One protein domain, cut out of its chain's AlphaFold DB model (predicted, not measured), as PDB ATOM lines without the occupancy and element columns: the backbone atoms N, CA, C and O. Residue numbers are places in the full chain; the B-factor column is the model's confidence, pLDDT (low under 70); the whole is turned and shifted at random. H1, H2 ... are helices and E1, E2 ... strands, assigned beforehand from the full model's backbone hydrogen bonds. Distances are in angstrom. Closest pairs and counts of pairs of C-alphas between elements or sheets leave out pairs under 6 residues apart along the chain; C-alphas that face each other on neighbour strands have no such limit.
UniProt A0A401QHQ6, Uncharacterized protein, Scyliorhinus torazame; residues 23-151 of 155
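Overview. This is residues 23 to 151 of the 155 residues of an uncharacterized protein of Scyliorhinus torazame (UniProt A0A401QHQ6). The domain is a rod with a sheet at each end and three short helices between them: at one end the strongly twisted, curled sheet E6 - E5 - E4 - E1 - E7, with the small hairpin E2 and E3 beside E6, and at the other the meander E8 E9 E10. Residues 117 to 122, around the turn of the hairpin E8 and E9, stick out. The printed part has 129 residues, with ten named strands and three named helices in the order E1 to E7, H1 to H3, E8 to E10; its three sheets are antiparallel and the class is mixed. By its radius of gyration of the C-alphas, 16.1 A, the whole is compact, and it spans 51 by 25 by 23 A.

Along the chain. The largest sheet holds E6, residues 61 to 67, E5, 54 to 58, E4, 43 to 47 and 14.2 A long, E1, 23 to 27, and E7, 72 to 75. E1 begins at C-alpha 23 (-35.733, -6.267, 10.655). E2 is residues 31 to 33 and E3 36 to 38. H1 is residues 77 to 84, H2 89 to 97 and 12.7 A long, and H3 99 to 106. E8 is residues 113 to 118, 16.0 A; E9 is 121 to 132, 27.7 A; E10 is 144 to 150, 19.1 A, ending at C-alpha 150 (-22.274, 20.021, -9.189).

Arrangement. In the largest sheet, E4 and E1 have N 25 and O 44 at 2.9 A, within hydrogen-bond range, as are N 73 of E7 and O 26 of E1, at 2.9 A. E4 E5 E6 form a meander, each strand the antiparallel neighbour of the one before; N 57 and O 45 are 2.8 A apart, N 65 and O 56 2.8 A. The closest C-alphas of E2 and E6, Asp 33 and Met 65, are 6.9 A apart. H1 and H2 on one face of this sheet make two layers; H1's height over the sheet is 9.0 A. H1 and H3 only just touch, with 3 pairs of C-alphas within 8 A, closest Glu 79 and Ser 106 at 5.9 A, about perpendicular at 87 degrees. H2 and H3 touch only at the corner, only just, with 3 such pairs, closest Leu 95 and Phe 102 at 5.9 A. H1 is also on the sheet E8 E9 E10: the closest C-alphas of H1 and E10, Leu 82 and Ser 144, are 4.8 A apart. E9 bends by 77 degrees at residue 126; N 116 and O 123, at 2.8 A, join E8 to E9 within hydrogen-bond range, and N 147 and O 129, at 2.9 A, E10 to E9. In H1, H2 and H3 every O i to N i+4 pair is within hydrogen-bond range.

Size, cuts and confidence. The C-alphas farthest apart, Thr 51 and Val 151, are 51.9 A apart. The printed part has no cut. The link E9 to E10, 11 residues, is long. Mean pLDDT of the printed part is 88.3; residues 49 to 53 and 135 to 137 are under 70.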
ATOM      1  N   HIS A  23     -36.922  -5.977  11.437       91.69
ATOM      2  CA  HIS A  23     -35.733  -6.267  10.655       91.69
ATOM      3  C   HIS A  23     -36.062  -6.127   9.175       91.69
ATOM      4  O   HIS A  23     -36.888  -6.873   8.640       91.69
ATOM      5  N   TYR A  24     -35.412  -5.173   8.514       93.56
ATOM      6  CA  TYR A  24     -35.597  -4.917   7.092       93.56
ATOM      7  C   TYR A  24     -34.729  -5.851   6.250       93.56
ATOM      8  O   TYR A  24     -33.644  -6.281   6.649       93.56
ATOM      9  N   PHE A  25     -35.218  -6.179   5.060       94.56
ATOM     10  CA  PHE A  25     -34.504  -7.035   4.127       94.56
ATOM     11  C   PHE A  25     -34.793  -6.671   2.675       94.56
ATOM     12  O   PHE A  25     -35.809  -6.052   2.342       94.56
ATOM     13  N   ILE A  26     -33.919  -7.167   1.802       95.62
ATOM     14  CA  ILE A  26     -34.191  -7.314   0.378       95.62
ATOM     15  C   ILE A  26     -34.258  -8.794  -0.014       95.62
ATOM     16  O   ILE A  26     -33.508  -9.632   0.495       95.62
ATOM     17  N   VAL A  27     -35.143  -9.123  -0.951       94.88
ATOM     18  CA  VAL A  27     -35.218 -10.449  -1.570       94.88
ATOM     19  C   VAL A  27     -34.059 -10.616  -2.555       94.88
ATOM     20  O   VAL A  27     -34.000  -9.930  -3.577       94.88
ATOM     21  N   THR A  28     -33.139 -11.541  -2.285       93.88
ATOM     22  CA  THR A  28     -31.960 -11.793  -3.138       93.88
ATOM     23  C   THR A  28     -32.208 -12.867  -4.191       93.88
ATOM     24  O   THR A  28     -31.560 -12.859  -5.243       93.88
ATOM     25  N   LYS A  29     -33.172 -13.761  -3.941       92.81
ATOM     26  CA  LYS A  29     -33.597 -14.819  -4.858       92.81
ATOM     27  C   LYS A  29     -35.115 -14.841  -4.957       92.81
ATOM     28  O   LYS A  29     -35.811 -14.804  -3.954       92.81
ATOM     29  N   GLU A  30     -35.608 -14.905  -6.185       92.62
ATOM     30  CA  GLU A  30     -37.032 -15.017  -6.474       92.62
ATOM     31  C   GLU A  30     -37.637 -16.290  -5.863       92.62
ATOM     32  O   GLU A  30     -37.020 -17.359  -5.894       92.62
ATOM     33  N   PHE A  31     -38.855 -16.178  -5.332       91.94
ATOM     34  CA  PHE A  31     -39.597 -17.304  -4.768       91.94
ATOM     35  C   PHE A  31     -41.105 -17.145  -4.970       91.94
ATOM     36  O   PHE A  31     -41.590 -16.093  -5.389       91.94
ATOM     37  N   THR A  32     -41.854 -18.206  -4.676       90.94
ATOM     38  CA  THR A  32     -43.316 -18.223  -4.778       90.94
ATOM     39  C   THR A  32     -43.914 -18.534  -3.416       90.94
ATOM     40  O   THR A  32     -43.566 -19.547  -2.816       90.94
ATOM     41  N   ASP A  33     -44.848 -17.702  -2.967       86.12
ATOM     42  CA  ASP A  33     -45.679 -17.946  -1.787       86.12
ATOM     43  C   ASP A  33     -47.152 -17.872  -2.198       86.12
ATOM     44  O   ASP A  33     -47.565 -16.933  -2.879       86.12
ATOM     45  N   ASN A  34     -47.954 -18.877  -1.837       84.38
ATOM     46  CA  ASN A  34     -49.398 -18.898  -2.112       84.38
ATOM     47  C   ASN A  34     -49.780 -18.547  -3.569       84.38
ATOM     48  O   ASN A  34     -50.701 -17.767  -3.816       84.38
ATOM     49  N   LYS A  35     -49.067 -19.130  -4.547       84.69
ATOM     50  CA  LYS A  35     -49.212 -18.877  -6.002       84.69
ATOM     51  C   LYS A  35     -48.851 -17.455  -6.456       84.69
ATOM     52  O   LYS A  35     -49.008 -17.140  -7.634       84.69
ATOM     53  N   LYS A  36     -48.345 -16.603  -5.563       87.62
ATOM     54  CA  LYS A  36     -47.824 -15.283  -5.899       87.62
ATOM     55  C   LYS A  36     -46.307 -15.328  -5.977       87.62
ATOM     56  O   LYS A  36     -45.621 -15.769  -5.060       87.62
ATOM     57  N   LYS A  37     -45.799 -14.840  -7.099       91.12
ATOM     58  CA  LYS A  37     -44.376 -14.732  -7.375       91.12
ATOM     59  C   LYS A  37     -43.817 -13.465  -6.727       91.12
ATOM     60  O   LYS A  37     -44.356 -12.382  -6.955       91.12
ATOM     61  N   ILE A  38     -42.760 -13.607  -5.934       91.81
ATOM     62  CA  ILE A  38     -42.063 -12.504  -5.271       91.81
ATOM     63  C   ILE A  38     -40.737 -12.270  -5.991       91.81
ATOM     64  O   ILE A  38     -39.845 -13.123  -5.919       91.81
ATOM     65  N   PRO A  39     -40.605 -11.152  -6.720       93.12
ATOM     66  CA  PRO A  39     -39.423 -10.902  -7.524       93.12
ATOM     67  C   PRO A  39     -38.219 -10.551  -6.647       93.12
ATOM     68  O   PRO A  39     -38.333  -9.914  -5.594       93.12
ATOM     69  N   LYS A  40     -37.038 -10.941  -7.130       94.38
ATOM     70  CA  LYS A  40     -35.752 -10.465  -6.619       94.38
ATOM     71  C   LYS A  40     -35.725  -8.926  -6.622       94.38
ATOM     72  O   LYS A  40     -36.172  -8.311  -7.583       94.38
ATOM     73  N   GLY A  41     -35.198  -8.324  -5.559       94.44
ATOM     74  CA  GLY A  41     -35.137  -6.873  -5.366       94.44
ATOM     75  C   GLY A  41     -36.326  -6.271  -4.612       94.44
ATOM     76  O   GLY A  41     -36.329  -5.069  -4.337       94.44
ATOM     77  N   SER A  42     -37.312  -7.099  -4.254       94.06
ATOM     78  CA  SER A  42     -38.426  -6.686  -3.396       94.06
ATOM     79  C   SER A  42     -37.939  -6.362  -1.984       94.06
ATOM     80  O   SER A  42     -37.132  -7.110  -1.426       94.06
ATOM     81  N   LEU A  43     -38.461  -5.289  -1.395       94.31
ATOM     82  CA  LEU A  43     -38.184  -4.897  -0.011       94.31
ATOM     83  C   LEU A  43     -39.244  -5.428   0.949       94.31
ATOM     84  O   LEU A  43     -40.416  -5.567   0.590       94.31
ATOM     85  N   GLY A  44     -38.844  -5.676   2.190       93.19
ATOM     86  CA  GLY A  44     -39.766  -6.065   3.245       93.19
ATOM     87  C   GLY A  44     -39.185  -5.905   4.639       93.19
ATOM     88  O   GLY A  44     -38.036  -5.503   4.810       93.19
ATOM     89  N   TYR A  45     -40.002  -6.228   5.634       92.50
ATOM     90  CA  TYR A  45     -39.562  -6.374   7.015       92.50
ATOM     91  C   TYR A  45     -40.237  -7.573   7.672       92.50
ATOM     92  O   TYR A  45     -41.317  -8.007   7.262       92.50
ATOM     93  N   TYR A  46     -39.603  -8.107   8.703       90.38
ATOM     94  CA  TYR A  46     -40.204  -9.078   9.606       90.38
ATOM     95  C   TYR A  46     -39.963  -8.641  11.049       90.38
ATOM     96  O   TYR A  46     -39.044  -7.878  11.335       90.38
ATOM     97  N   THR A  47     -40.798  -9.120  11.962       86.00
ATOM     98  CA  THR A  47     -40.539  -8.993  13.399       86.00
ATOM     99  C   THR A  47     -39.910 -10.291  13.868       86.00
ATOM    100  O   THR A  47     -40.342 -11.365  13.444       86.00
ATOM    101  N   ARG A  48     -38.864 -10.207  14.691       73.75
ATOM    102  CA  ARG A  48     -38.145 -11.389  15.170       73.75
ATOM    103  C   ARG A  48     -39.115 -12.346  15.875       73.75
ATOM    104  O   ARG A  48     -39.761 -11.964  16.848       73.75
ATOM    105  N   SER A  49     -39.226 -13.575  15.375       65.81
ATOM    106  CA  SER A  49     -39.897 -14.684  16.058       65.81
ATOM    107  C   SER A  49     -38.886 -15.798  16.313       65.81
ATOM    108  O   SER A  49     -37.912 -15.936  15.580       65.81
ATOM    109  N   GLU A  50     -39.101 -16.595  17.359       57.44
ATOM    110  CA  GLU A  50     -38.203 -17.695  17.761       57.44
ATOM    111  C   GLU A  50     -38.194 -18.882  16.770       57.44
ATOM    112  O   GLU A  50     -37.455 -19.844  16.948       57.44
ATOM    113  N   THR A  51     -39.007 -18.827  15.712       62.69
ATOM    114  CA  THR A  51     -39.177 -19.882  14.704       62.69
ATOM    115  C   THR A  51     -38.269 -19.686  13.487       62.69
ATOM    116  O   THR A  51     -38.051 -18.560  13.050       62.69
ATOM    117  N   GLU A  52     -37.813 -20.781  12.864       63.47
ATOM    118  CA  GLU A  52     -37.009 -20.732  11.625       63.47
ATOM    119  C   GLU A  52     -37.750 -20.095  10.433       63.47
ATOM    120  O   GLU A  52     -37.129 -19.472   9.568       63.47
ATOM    121  N   GLU A  53     -39.080 -20.225  10.376       68.94
ATOM    122  CA  GLU A  53     -39.910 -19.541   9.381       68.94
ATOM    123  C   GLU A  53     -40.264 -18.126   9.850       68.94
ATOM    124  O   GLU A  53     -40.950 -17.944  10.862       68.94
ATOM    125  N   LEU A  54     -39.827 -17.125   9.077       80.50
ATOM    126  CA  LEU A  54     -40.093 -15.713   9.339       80.50
ATOM    127  C   LEU A  54     -41.408 -15.291   8.682       80.50
ATOM    128  O   LEU A  54     -41.623 -15.512   7.488       80.50
ATOM    129  N   SER A  55     -42.275 -14.643   9.459       86.56
ATOM    130  CA  SER A  55     -43.476 -13.980   8.946       86.56
ATOM    131  C   SER A  55     -43.138 -12.541   8.554       86.56
ATOM    132  O   SER A  55     -42.882 -11.702   9.415       86.56
ATOM    133  N   ALA A  56     -43.134 -12.255   7.253       88.38
ATOM    134  CA  ALA A  56     -42.647 -10.999   6.690       88.38
ATOM    135  C   ALA A  56     -43.716 -10.232   5.904       88.38
ATOM    136  O   ALA A  56     -44.561 -10.828   5.236       88.38
ATOM    137  N   VAL A  57     -43.639  -8.904   5.923       89.88
ATOM    138  CA  VAL A  57     -44.394  -8.004   5.041       89.88
ATOM    139  C   VAL A  57     -43.471  -7.554   3.912       89.88
ATOM    140  O   VAL A  57     -42.336  -7.170   4.165       89.88
ATOM    141  N   VAL A  58     -43.953  -7.584   2.669       89.88
ATOM    142  CA  VAL A  58     -43.183  -7.206   1.469       89.88
ATOM    143  C   VAL A  58     -43.916  -6.085   0.730       89.88
ATOM    144  O   VAL A  58     -45.136  -6.141   0.618       89.88
ATOM    145  N   GLU A  59     -43.194  -5.096   0.194       86.25
ATOM    146  CA  GLU A  59     -43.724  -3.824  -0.347       86.25
ATOM    147  C   GLU A  59     -44.840  -3.997  -1.404       86.25
ATOM    148  O   GLU A  59     -45.759  -3.190  -1.511       86.25
ATOM    149  N   GLN A  60     -44.827  -5.101  -2.160       78.06
ATOM    150  CA  GLN A  60     -45.834  -5.402  -3.189       78.06
ATOM    151  C   GLN A  60     -46.889  -6.424  -2.743       78.06
ATOM    152  O   GLN A  60     -47.706  -6.891  -3.545       78.06
ATOM    153  N   CYS A  61     -46.884  -6.811  -1.468       82.00
ATOM    154  CA  CYS A  61     -47.770  -7.811  -0.891       82.00
ATOM    155  C   CYS A  61     -48.565  -7.237   0.277       82.00
ATOM    156  O   CYS A  61     -48.043  -6.967   1.348       82.00
ATOM    157  N   LYS A  62     -49.885  -7.162   0.098       73.25
ATOM    158  CA  LYS A  62     -50.835  -6.718   1.132       73.25
ATOM    159  C   LYS A  62     -51.013  -7.714   2.292       73.25
ATOM    160  O   LYS A  62     -51.940  -7.568   3.079       73.25
ATOM    161  N   ARG A  63     -50.217  -8.782   2.338       79.50
ATOM    162  CA  ARG A  63     -50.339  -9.886   3.294       79.50
ATOM    163  C   ARG A  63     -48.960 -10.263   3.804       79.50
ATOM    164  O   ARG A  63     -47.986 -10.168   3.056       79.50
ATOM    165  N   THR A  64     -48.923 -10.733   5.041       85.56
ATOM    166  CA  THR A  64     -47.747 -11.368   5.621       85.56
ATOM    167  C   THR A  64     -47.495 -12.706   4.930       85.56
ATOM    168  O   THR A  64     -48.442 -13.443   4.645       85.56
ATOM    169  N   MET A  65     -46.235 -13.012   4.653       85.94
ATOM    170  CA  MET A  65     -45.795 -14.231   3.979       85.94
ATOM    171  C   MET A  65     -44.746 -14.961   4.801       85.94
ATOM    172  O   MET A  65     -44.018 -14.345   5.577       85.94
ATOM    173  N   LYS A  66     -44.655 -16.274   4.597       85.56
ATOM    174  CA  LYS A  66     -43.583 -17.087   5.164       85.56
ATOM    175  C   LYS A  66     -42.374 -17.014   4.248       85.56
ATOM    176  O   LYS A  66     -42.480 -17.329   3.064       85.56
ATOM    177  N   VAL A  67     -41.232 -16.599   4.784       85.00
ATOM    178  CA  VAL A  67     -40.004 -16.459   3.998       85.00
ATOM    179  C   VAL A  67     -38.855 -17.174   4.685       85.00
ATOM    180  O   VAL A  67     -38.694 -17.112   5.904       85.00
ATOM    181  N   LYS A  68     -38.044 -17.860   3.881       87.81
ATOM    182  CA  LYS A  68     -36.808 -18.488   4.344       87.81
ATOM    183  C   LYS A  68     -35.687 -17.460   4.383       87.81
ATOM    184  O   LYS A  68     -35.491 -16.727   3.414       87.81
ATOM    185  N   LYS A  69     -34.901 -17.475   5.459       87.00
ATOM    186  CA  LYS A  69     -33.785 -16.540   5.659       87.00
ATOM    187  C   LYS A  69     -32.747 -16.576   4.527       87.00
ATOM    188  O   LYS A  69     -32.216 -15.538   4.161       87.00
ATOM    189  N   GLU A  70     -32.519 -17.738   3.917       90.06
ATOM    190  CA  GLU A  70     -31.587 -17.930   2.789       90.06
ATOM    191  C   GLU A  70     -31.942 -17.137   1.516       90.06
ATOM    192  O   GLU A  70     -31.094 -16.929   0.650       90.06
ATOM    193  N   LEU A  71     -33.200 -16.703   1.383       91.56
ATOM    194  CA  LEU A  71     -33.694 -15.943   0.230       91.56
ATOM    195  C   LEU A  71     -33.577 -14.429   0.436       91.56
ATOM    196  O   LEU A  71     -33.943 -13.650  -0.451       91.56
ATOM    197  N   LEU A  72     -33.113 -14.016   1.616       92.31
ATOM    198  CA  LEU A  72     -33.127 -12.644   2.084       92.31
ATOM    199  C   LEU A  72     -31.713 -12.175   2.415       92.31
ATOM    200  O   LEU A  72     -30.868 -12.941   2.873       92.31
ATOM    201  N   LYS A  73     -31.480 -10.880   2.227       94.19
ATOM    202  CA  LYS A  73     -30.340 -10.177   2.814       94.19
ATOM    203  C   LYS A  73     -30.879  -9.104   3.740       94.19
ATOM    204  O   LYS A  73     -31.619  -8.228   3.295       94.19
ATOM    205  N   GLU A  74     -30.530  -9.217   5.017       93.62
ATOM    206  CA  GLU A  74     -30.844  -8.203   6.021       93.62
ATOM    207  C   GLU A  74     -30.106  -6.903   5.690       93.62
ATOM    208  O   GLU A  74     -28.946  -6.917   5.267       93.62
ATOM    209  N   ILE A  75     -30.809  -5.790   5.863       94.50
ATOM    210  CA  ILE A  75     -30.322  -4.431   5.627       94.50
ATOM    211  C   ILE A  75     -30.820  -3.523   6.751       94.50
ATOM    212  O   ILE A  75     -31.797  -3.840   7.435       94.50
ATOM    213  N   SER A  76     -30.151  -2.391   6.958       92.50
ATOM    214  CA  SER A  76     -30.647  -1.380   7.887       92.50
ATOM    215  C   SER A  76     -31.913  -0.707   7.349       92.50
ATOM    216  O   SER A  76     -32.256  -0.807   6.166       92.50
ATOM    217  N   LYS A  77     -32.606   0.017   8.228       91.12
ATOM    218  CA  LYS A  77     -33.734   0.855   7.826       91.12
ATOM    219  C   LYS A  77     -33.314   1.907   6.793       91.12
ATOM    220  O   LYS A  77     -33.949   1.991   5.750       91.12
ATOM    221  N   ASP A  78     -32.219   2.623   7.039       89.50
ATOM    222  CA  ASP A  78     -31.706   3.663   6.132       89.50
ATOM    223  C   ASP A  78     -31.359   3.093   4.746       89.50
ATOM    224  O   ASP A  78     -31.621   3.699   3.708       89.50
ATOM    225  N   GLU A  79     -30.816   1.873   4.706       93.25
ATOM    226  CA  GLU A  79     -30.564   1.148   3.460       93.25
ATOM    227  C   GLU A  79     -31.862   0.805   2.724       93.25
ATOM    228  O   GLU A  79     -31.939   0.964   1.504       93.25
ATOM    229  N   ALA A  80     -32.894   0.355   3.442       92.88
ATOM    230  CA  ALA A  80     -34.201   0.077   2.858       92.88
ATOM    231  C   ALA A  80     -34.864   1.357   2.318       92.88
ATOM    232  O   ALA A  80     -35.431   1.333   1.226       92.88
ATOM    233  N   GLU A  81     -34.750   2.474   3.039       91.12
ATOM    234  CA  GLU A  81     -35.237   3.794   2.627       91.12
ATOM    235  C   GLU A  81     -34.521   4.302   1.368       91.12
ATOM    236  O   GLU A  81     -35.168   4.772   0.428       91.12
ATOM    237  N   LEU A  82     -33.204   4.119   1.273       91.62
ATOM    238  CA  LEU A  82     -32.445   4.431   0.064       91.62
ATOM    239  C   LEU A  82     -32.905   3.595  -1.143       91.62
ATOM    240  O   LEU A  82     -33.095   4.118  -2.244       91.62
ATOM    241  N   LEU A  83     -33.089   2.289  -0.951       93.06
ATOM    242  CA  LEU A  83     -33.498   1.377  -2.023       93.06
ATOM    243  C   LEU A  83     -34.939   1.618  -2.477       93.06
ATOM    244  O   LEU A  83     -35.255   1.363  -3.641       93.06
ATOM    245  N   LEU A  84     -35.801   2.116  -1.589       90.88
ATOM    246  CA  LEU A  84     -37.211   2.371  -1.872       90.88
ATOM    247  C   LEU A  84     -37.395   3.295  -3.083       90.88
ATOM    248  O   LEU A  84     -38.259   3.044  -3.924       90.88
ATOM    249  N   GLU A  85     -36.534   4.306  -3.220       88.56
ATOM    250  CA  GLU A  85     -36.583   5.280  -4.318       88.56
ATOM    251  C   GLU A  85     -36.100   4.731  -5.666       88.56
ATOM    252  O   GLU A  85     -36.384   5.304  -6.723       88.56
ATOM    253  N   ILE A  86     -35.417   3.586  -5.667       90.12
ATOM    254  CA  ILE A  86     -34.988   2.906  -6.887       90.12
ATOM    255  C   ILE A  86     -36.143   2.024  -7.368       90.12
ATOM    256  O   ILE A  86     -36.340   0.926  -6.865       90.12
ATOM    257  N   GLN A  87     -36.916   2.482  -8.355       87.19
ATOM    258  CA  GLN A  87     -38.086   1.731  -8.851       87.19
ATOM    259  C   GLN A  87     -37.721   0.422  -9.567       87.19
ATOM    260  O   GLN A  87     -38.511  -0.521  -9.595       87.19
ATOM    261  N   ASP A  88     -36.530   0.364 -10.160       91.12
ATOM    262  CA  ASP A  88     -36.036  -0.827 -10.838       91.12
ATOM    263  C   ASP A  88     -35.452  -1.820  -9.817       91.12
ATOM    264  O   ASP A  88     -34.390  -1.608  -9.227       91.12
ATOM    265  N   MET A  89     -36.148  -2.939  -9.625       92.19
ATOM    266  CA  MET A  89     -35.746  -3.998  -8.695       92.19
ATOM    267  C   MET A  89     -34.408  -4.657  -9.053       92.19
ATOM    268  O   MET A  89     -33.674  -5.086  -8.157       92.19
ATOM    269  N   TYR A  90     -34.059  -4.722 -10.341       91.31
ATOM    270  CA  TYR A  90     -32.767  -5.251 -10.766       91.31
ATOM    271  C   TYR A  90     -31.645  -4.306 -10.343       91.31
ATOM    272  O   TYR A  90     -30.660  -4.758  -9.759       91.31
ATOM    273  N   ARG A  91     -31.840  -2.991 -10.514       91.94
ATOM    274  CA  ARG A  91     -30.896  -1.955 -10.055       91.94
ATOM    275  C   ARG A  91     -30.666  -1.990  -8.548       91.94
ATOM    276  O   ARG A  91     -29.527  -1.841  -8.112       91.94
ATOM    277  N   ARG A  92     -31.716  -2.221  -7.748       94.25
ATOM    278  CA  ARG A  92     -31.575  -2.415  -6.290       94.25
ATOM    279  C   ARG A  92     -30.603  -3.550  -5.974       94.25
ATOM    280  O   ARG A  92     -29.748  -3.420  -5.104       94.25
ATOM    281  N   CYS A  93     -30.714  -4.654  -6.707       92.06
ATOM    282  CA  CYS A  93     -29.853  -5.813  -6.505       92.06
ATOM    283  C   CYS A  93     -28.421  -5.584  -6.976       92.06
ATOM    284  O   CYS A  93     -27.506  -6.009  -6.279       92.06
ATOM    285  N   GLU A  94     -28.224  -4.929  -8.124       91.56
ATOM    286  CA  GLU A  94     -26.888  -4.539  -8.594       91.56
ATOM    287  C   GLU A  94     -26.172  -3.690  -7.541       91.56
ATOM    288  O   GLU A  94     -25.011  -3.935  -7.230       91.56
ATOM    289  N   LEU A  95     -26.888  -2.733  -6.942       91.19
ATOM    290  CA  LEU A  95     -26.322  -1.859  -5.924       91.19
ATOM    291  C   LEU A  95     -25.916  -2.636  -4.665       91.19
ATOM    292  O   LEU A  95     -24.813  -2.461  -4.168       91.19
ATOM    293  N   ILE A  96     -26.764  -3.547  -4.185       91.75
ATOM    294  CA  ILE A  96     -26.493  -4.355  -2.982       91.75
ATOM    295  C   ILE A  96     -25.388  -5.395  -3.184       91.75
ATOM    296  O   ILE A  96     -24.798  -5.858  -2.201       91.75
ATOM    297  N   GLN A  97     -25.129  -5.797  -4.430       91.75
ATOM    298  CA  GLN A  97     -23.997  -6.659  -4.772       91.75
ATOM    299  C   GLN A  97     -22.659  -5.921  -4.637       91.75
ATOM    300  O   GLN A  97     -21.672  -6.545  -4.256       91.75
ATOM    301  N   ASP A  98     -22.626  -4.606  -4.874       92.88
ATOM    302  CA  ASP A  98     -21.481  -3.749  -4.551       92.88
ATOM    303  C   ASP A  98     -21.637  -3.166  -3.138       92.88
ATOM    304  O   ASP A  98     -21.984  -2.000  -2.939       92.88
ATOM    305  N   GLU A  99     -21.394  -4.003  -2.125       90.88
ATOM    306  CA  GLU A  99     -21.585  -3.628  -0.716       90.88
ATOM    307  C   GLU A  99     -20.800  -2.379  -0.319       90.88
ATOM    308  O   GLU A  99     -21.298  -1.547   0.440       90.88
ATOM    309  N   LYS A 100     -19.584  -2.220  -0.850       92.00
ATOM    310  CA  LYS A 100     -18.735  -1.074  -0.531       92.00
ATOM    311  C   LYS A 100     -19.348   0.213  -1.070       92.00
ATOM    312  O   LYS A 100     -19.433   1.196  -0.328       92.00
ATOM    313  N   LEU A 101     -19.769   0.224  -2.335       90.88
ATOM    314  CA  LEU A 101     -20.434   1.381  -2.922       90.88
ATOM    315  C   LEU A 101     -21.753   1.669  -2.208       90.88
ATOM    316  O   LEU A 101     -22.007   2.816  -1.848       90.88
ATOM    317  N   PHE A 102     -22.562   0.641  -1.961       92.50
ATOM    318  CA  PHE A 102     -23.859   0.805  -1.321       92.50
ATOM    319  C   PHE A 102     -23.740   1.403   0.078       92.50
ATOM    320  O   PHE A 102     -24.372   2.421   0.346       92.50
ATOM    321  N   LYS A 103     -22.858   0.854   0.925       91.62
ATOM    322  CA  LYS A 103     -22.581   1.405   2.259       91.62
ATOM    323  C   LYS A 103     -22.012   2.822   2.194       91.62
ATOM    324  O   LYS A 103     -22.289   3.636   3.066       91.62
ATOM    325  N   SER A 104     -21.219   3.139   1.171       91.75
ATOM    326  CA  SER A 104     -20.719   4.508   0.985       91.75
ATOM    327  C   SER A 104     -21.858   5.480   0.671       91.75
ATOM    328  O   SER A 104     -21.859   6.590   1.187       91.75
ATOM    329  N   ILE A 105     -22.842   5.065  -0.133       91.50
ATOM    330  CA  ILE A 105     -24.012   5.887  -0.471       91.50
ATOM    331  C   ILE A 105     -24.965   6.011   0.724       91.50
ATOM    332  O   ILE A 105     -25.445   7.107   0.996       91.50
ATOM    333  N   SER A 106     -25.224   4.921   1.453       89.88
ATOM    334  CA  SER A 106     -26.137   4.923   2.608       89.88
ATOM    335  C   SER A 106     -25.648   5.803   3.759       89.88
ATOM    336  O   SER A 106     -26.452   6.248   4.567       89.88
ATOM    337  N   ASN A 107     -24.340   6.051   3.831       91.50
ATOM    338  CA  ASN A 107     -23.711   6.855   4.877       91.50
ATOM    339  C   ASN A 107     -23.369   8.282   4.423       91.50
ATOM    340  O   ASN A 107     -22.667   8.982   5.151       91.50
ATOM    341  N   LEU A 108     -23.818   8.711   3.235       92.94
ATOM    342  CA  LEU A 108     -23.556  10.064   2.750       92.94
ATOM    343  C   LEU A 108     -24.141  11.112   3.694       92.94
ATOM    344  O   LEU A 108     -25.289  11.018   4.129       92.94
ATOM    345  N   GLN A 109     -23.361  12.156   3.935       93.88
ATOM    346  CA  GLN A 109     -23.721  13.294   4.761       93.88
ATOM    347  C   GLN A 109     -23.766  14.582   3.940       93.88
ATOM    348  O   GLN A 109     -23.222  14.691   2.838       93.88
ATOM    349  N   ILE A 110     -24.445  15.593   4.480       95.25
ATOM    350  CA  ILE A 110     -24.427  16.934   3.893       95.25
ATOM    351  C   ILE A 110     -22.982  17.449   3.903       95.25
ATOM    352  O   ILE A 110     -22.288  17.367   4.911       95.25
ATOM    353  N   ASN A 111     -22.580  18.043   2.783       95.94
ATOM    354  CA  ASN A 111     -21.243  18.512   2.426       95.94
ATOM    355  C   ASN A 111     -20.242  17.437   1.980       95.94
ATOM    356  O   ASN A 111     -19.114  17.797   1.641       95.94
ATOM    357  N   ASP A 112     -20.647  16.168   1.864       95.75
ATOM    358  CA  ASP A 112     -19.783  15.146   1.270       95.75
ATOM    359  C   ASP A 112     -19.510  15.418  -0.210       95.75
ATOM    360  O   ASP A 112     -20.402  15.795  -0.982       95.75
ATOM    361  N   LEU A 113     -18.259  15.179  -0.612       95.38
ATOM    362  CA  LEU A 113     -17.829  15.241  -2.002       95.38
ATOM    363  C   LEU A 113     -18.115  13.905  -2.690       95.38
ATOM    364  O   LEU A 113     -17.587  12.861  -2.307       95.38
ATOM    365  N   VAL A 114     -18.908  13.944  -3.753       95.12
ATOM    366  CA  VAL A 114     -19.338  12.753  -4.485       95.12
ATOM    367  C   VAL A 114     -18.991  12.853  -5.962       95.12
ATOM    368  O   VAL A 114     -19.040  13.920  -6.576       95.12
ATOM    369  N   LYS A 115     -18.675  11.709  -6.570       93.94
ATOM    370  CA  LYS A 115     -18.522  11.584  -8.022       93.94
ATOM    371  C   LYS A 115     -19.800  10.995  -8.610       93.94
ATOM    372  O   LYS A 115     -20.089   9.815  -8.434       93.94
ATOM    373  N   VAL A 116     -20.555  11.806  -9.343       90.19
ATOM    374  CA  VAL A 116     -21.822  11.411  -9.964       90.19
ATOM    375  C   VAL A 116     -21.575  10.962 -11.399       90.19
ATOM    376  O   VAL A 116     -21.120  11.743 -12.240       90.19
ATOM    377  N   ARG A 117     -21.900   9.703 -11.704       87.88
ATOM    378  CA  ARG A 117     -21.862   9.172 -13.073       87.88
ATOM    379  C   ARG A 117     -23.148   9.532 -13.818       87.88
ATOM    380  O   ARG A 117     -24.250   9.289 -13.338       87.88
ATOM    381  N   ARG A 118     -22.994  10.082 -15.017       82.62
ATOM    382  CA  ARG A 118     -24.053  10.439 -15.967       82.62
ATOM    383  C   ARG A 118     -23.825   9.696 -17.281       82.62
ATOM    384  O   ARG A 118     -22.765   9.114 -17.502       82.62
ATOM    385  N   ARG A 119     -24.806   9.740 -18.186       83.31
ATOM    386  CA  ARG A 119     -24.683   9.119 -19.518       83.31
ATOM    387  C   ARG A 119     -23.487   9.662 -20.315       83.31
ATOM    388  O   ARG A 119     -22.881   8.914 -21.067       83.31
ATOM    389  N   THR A 120     -23.150  10.937 -20.132       85.12
ATOM    390  CA  THR A 120     -22.114  11.660 -20.887       85.12
ATOM    391  C   THR A 120     -20.765  11.765 -20.169       85.12
ATOM    392  O   THR A 120     -19.872  12.443 -20.664       85.12
ATOM    393  N   GLY A 121     -20.588  11.120 -19.010       88.38
ATOM    394  CA  GLY A 121     -19.340  11.183 -18.244       88.38
ATOM    395  C   GLY A 121     -19.566  11.178 -16.736       88.38
ATOM    396  O   GLY A 121     -20.610  10.749 -16.250       88.38
ATOM    397  N   SER A 122     -18.586  11.653 -15.974       90.44
ATOM    398  CA  SER A 122     -18.695  11.800 -14.520       90.44
ATOM    399  C   SER A 122     -18.404  13.228 -14.093       90.44
ATOM    400  O   SER A 122     -17.446  13.816 -14.586       90.44
ATOM    401  N   CYS A 123     -19.172  13.738 -13.139       91.06
ATOM    402  CA  CYS A 123     -18.976  15.060 -12.551       91.06
ATOM    403  C   CYS A 123     -18.725  14.923 -11.051       91.06
ATOM    404  O   CYS A 123     -19.200  13.974 -10.427       91.06
ATOM    405  N   VAL A 124     -18.003  15.876 -10.473       93.31
ATOM    406  CA  VAL A 124     -17.872  15.995  -9.020       93.31
ATOM    407  C   VAL A 124     -18.970  16.926  -8.514       93.31
ATOM    408  O   VAL A 124     -19.325  17.901  -9.176       93.31
ATOM    409  N   GLY A 125     -19.544  16.607  -7.363       94.75
ATOM    410  CA  GLY A 125     -20.553  17.426  -6.716       94.75
ATOM    411  C   GLY A 125     -20.479  17.313  -5.204       94.75
ATOM    412  O   GLY A 125     -19.769  16.467  -4.669       94.75
ATOM    413  N   ILE A 126     -21.218  18.181  -4.530       96.31
ATOM    414  CA  ILE A 126     -21.318  18.242  -3.077       96.31
ATOM    415  C   ILE A 126     -22.762  17.930  -2.693       96.31
ATOM    416  O   ILE A 126     -23.697  18.512  -3.253       96.31
ATOM    417  N   VAL A 127     -22.962  17.022  -1.742       96.25
ATOM    418  CA  VAL A 127     -24.292  16.749  -1.182       96.25
ATOM    419  C   VAL A 127     -24.758  17.992  -0.423       96.25
ATOM    420  O   VAL A 127     -24.133  18.405   0.546       96.25
ATOM    421  N   LYS A 128     -25.848  18.624  -0.852       96.44
ATOM    422  CA  LYS A 128     -26.396  19.825  -0.199       96.44
ATOM    423  C   LYS A 128     -27.558  19.526   0.727       96.44
ATOM    424  O   LYS A 128     -27.790  20.272   1.672       96.44
ATOM    425  N   ASN A 129     -28.317  18.479   0.430       94.31
ATOM    426  CA  ASN A 129     -29.485  18.117   1.213       94.31
ATOM    427  C   ASN A 129     -29.792  16.623   1.063       94.31
ATOM    428  O   ASN A 129     -29.541  16.045   0.002       94.31
ATOM    429  N   ILE A 130     -30.370  16.037   2.106       91.19
ATOM    430  CA  ILE A 130     -30.903  14.676   2.129       91.19
ATOM    431  C   ILE A 130     -32.377  14.817   2.488       91.19
ATOM    432  O   ILE A 130     -32.717  15.315   3.560       91.19
ATOM    433  N   LYS A 131     -33.255  14.465   1.552       89.12
ATOM    434  CA  LYS A 131     -34.699  14.629   1.706       89.12
ATOM    435  C   LYS A 131     -35.360  13.275   1.849       89.12
ATOM    436  O   LYS A 131     -35.060  12.359   1.085       89.12
ATOM    437  N   ASN A 132     -36.328  13.216   2.751       85.56
ATOM    438  CA  ASN A 132     -37.235  12.090   2.846       85.56
ATOM    439  C   ASN A 132     -38.357  12.258   1.817       85.56
ATOM    440  O   ASN A 132     -38.948  13.329   1.661       85.56
ATOM    441  N   SER A 133     -38.627  11.185   1.099       80.69
ATOM    442  CA  SER A 133     -39.707  11.032   0.148       80.69
ATOM    443  C   SER A 133     -40.988  10.688   0.888       80.69
ATOM    444  O   SER A 133     -40.990   9.943   1.867       80.69
ATOM    445  N   THR A 134     -42.097  11.226   0.395       70.56
ATOM    446  CA  THR A 134     -43.440  10.981   0.927       70.56
ATOM    447  C   THR A 134     -44.127   9.782   0.271       70.56
ATOM    448  O   THR A 134     -45.321   9.573   0.470       70.56
ATOM    449  N   ARG A 135     -43.413   9.010  -0.558       68.00
ATOM    450  CA  ARG A 135     -43.998   7.882  -1.286       68.00
ATOM    451  C   ARG A 135     -44.299   6.716  -0.351       68.00
ATOM    452  O   ARG A 135     -43.408   6.188   0.304       68.00
ATOM    453  N   GLU A 136     -45.549   6.267  -0.368       66.31
ATOM    454  CA  GLU A 136     -45.989   5.084   0.366       66.31
ATOM    455  C   GLU A 136     -45.973   3.848  -0.546       66.31
ATOM    456  O   GLU A 136     -46.726   3.761  -1.515       66.31
ATOM    457  N   TYR A 137     -45.139   2.859  -0.216       69.44
ATOM    458  CA  TYR A 137     -45.024   1.596  -0.962       69.44
ATOM    459  C   TYR A 137     -45.468   0.391  -0.123       69.44
ATOM    460  O   TYR A 137     -44.830  -0.656  -0.116       69.44
ATOM    461  N   GLY A 138     -46.535   0.542   0.664       72.75
ATOM    462  CA  GLY A 138     -47.040  -0.524   1.543       72.75
ATOM    463  C   GLY A 138     -46.134  -0.863   2.740       72.75
ATOM    464  O   GLY A 138     -46.570  -1.567   3.649       72.75
ATOM    465  N   LEU A 139     -44.910  -0.330   2.776       82.12
ATOM    466  CA  LEU A 139     -44.006  -0.325   3.922       82.12
ATOM    467  C   LEU A 139     -44.023   1.056   4.585       82.12
ATOM    468  O   LEU A 139     -44.162   2.072   3.908       82.12
ATOM    469  N   LYS A 140     -43.835   1.101   5.909       83.19
ATOM    470  CA  LYS A 140     -43.684   2.350   6.673       83.19
ATOM    471  C   LYS A 140     -42.246   2.884   6.581       83.19
ATOM    472  O   LYS A 140     -41.585   3.072   7.597       83.19
ATOM    473  N   LEU A 141     -41.768   3.077   5.356       84.44
ATOM    474  CA  LEU A 141     -40.438   3.597   5.035       84.44
ATOM    475  C   LEU A 141     -40.574   4.979   4.394       84.44
ATOM    476  O   LEU A 141     -41.507   5.205   3.623       84.44
ATOM    477  N   GLN A 142     -39.652   5.889   4.701       84.56
ATOM    478  CA  GLN A 142     -39.572   7.193   4.046       84.56
ATOM    479  C   GLN A 142     -38.388   7.166   3.081       84.56
ATOM    480  O   GLN A 142     -37.251   7.159   3.523       84.56
ATOM    481  N   GLY A 143     -38.627   7.095   1.770       85.44
ATOM    482  CA  GLY A 143     -37.529   6.935   0.808       85.44
ATOM    483  C   GLY A 143     -36.481   8.058   0.901       85.44
ATOM    484  O   GLY A 143     -36.843   9.191   1.194       85.44
ATOM    485  N   SER A 144     -35.197   7.802   0.648       87.62
ATOM    486  CA  SER A 144     -34.147   8.835   0.787       87.62
ATOM    487  C   SER A 144     -33.660   9.367  -0.564       87.62
ATOM    488  O   SER A 144     -33.306   8.602  -1.461       87.62
ATOM    489  N   LEU A 145     -33.592  10.695  -0.709       90.38
ATOM    490  CA  LEU A 145     -33.111  11.376  -1.915       90.38
ATOM    491  C   LEU A 145     -31.965  12.340  -1.600       90.38
ATOM    492  O   LEU A 145     -32.085  13.211  -0.737       90.38
ATOM    493  N   PHE A 146     -30.889  12.254  -2.381       92.25
ATOM    494  CA  PHE A 146     -29.750  13.167  -2.290       92.25
ATOM    495  C   PHE A 146     -29.879  14.311  -3.292       92.25
ATOM    496  O   PHE A 146     -29.975  14.097  -4.502       92.25
ATOM    497  N   GLN A 147     -29.810  15.544  -2.799       93.50
ATOM    498  CA  GLN A 147     -29.624  16.720  -3.637       93.50
ATOM    499  C   GLN A 147     -28.128  17.017  -3.736       93.50
ATOM    500  O   GLN A 147     -27.505  17.403  -2.749       93.50
ATOM    501  N   VAL A 148     -27.566  16.856  -4.933       94.31
ATOM    502  CA  VAL A 148     -26.142  17.093  -5.203       94.31
ATOM    503  C   VAL A 148     -25.983  18.337  -6.067       94.31
ATOM    504  O   VAL A 148     -26.530  18.409  -7.169       94.31
ATOM    505  N   GLU A 149     -25.212  19.303  -5.581       94.69
ATOM    506  CA  GLU A 149     -24.790  20.469  -6.355       94.69
ATOM    507  C   GLU A 149     -23.491  20.143  -7.085       94.69
ATOM    508  O   GLU A 149     -22.523  19.697  -6.473       94.69
ATOM    509  N   LEU A 150     -23.465  20.324  -8.403       92.62
ATOM    510  CA  LEU A 150     -22.274  20.021  -9.189       92.62
ATOM    511  C   LEU A 150     -21.232  21.118  -9.043       92.62
ATOM    512  O   LEU A 150     -21.545  22.299  -9.176       92.62
ATOM    513  N   VAL A 151     -19.979  20.708  -8.902       88.94
ATOM    514  CA  VAL A 151     -18.845  21.615  -9.029       88.94
ATOM    515  C   VAL A 151     -18.558  21.760 -10.519       88.94
ATOM    516  O   VAL A 151     -18.057  20.835 -11.160       88.94
TER     517      VAL A 151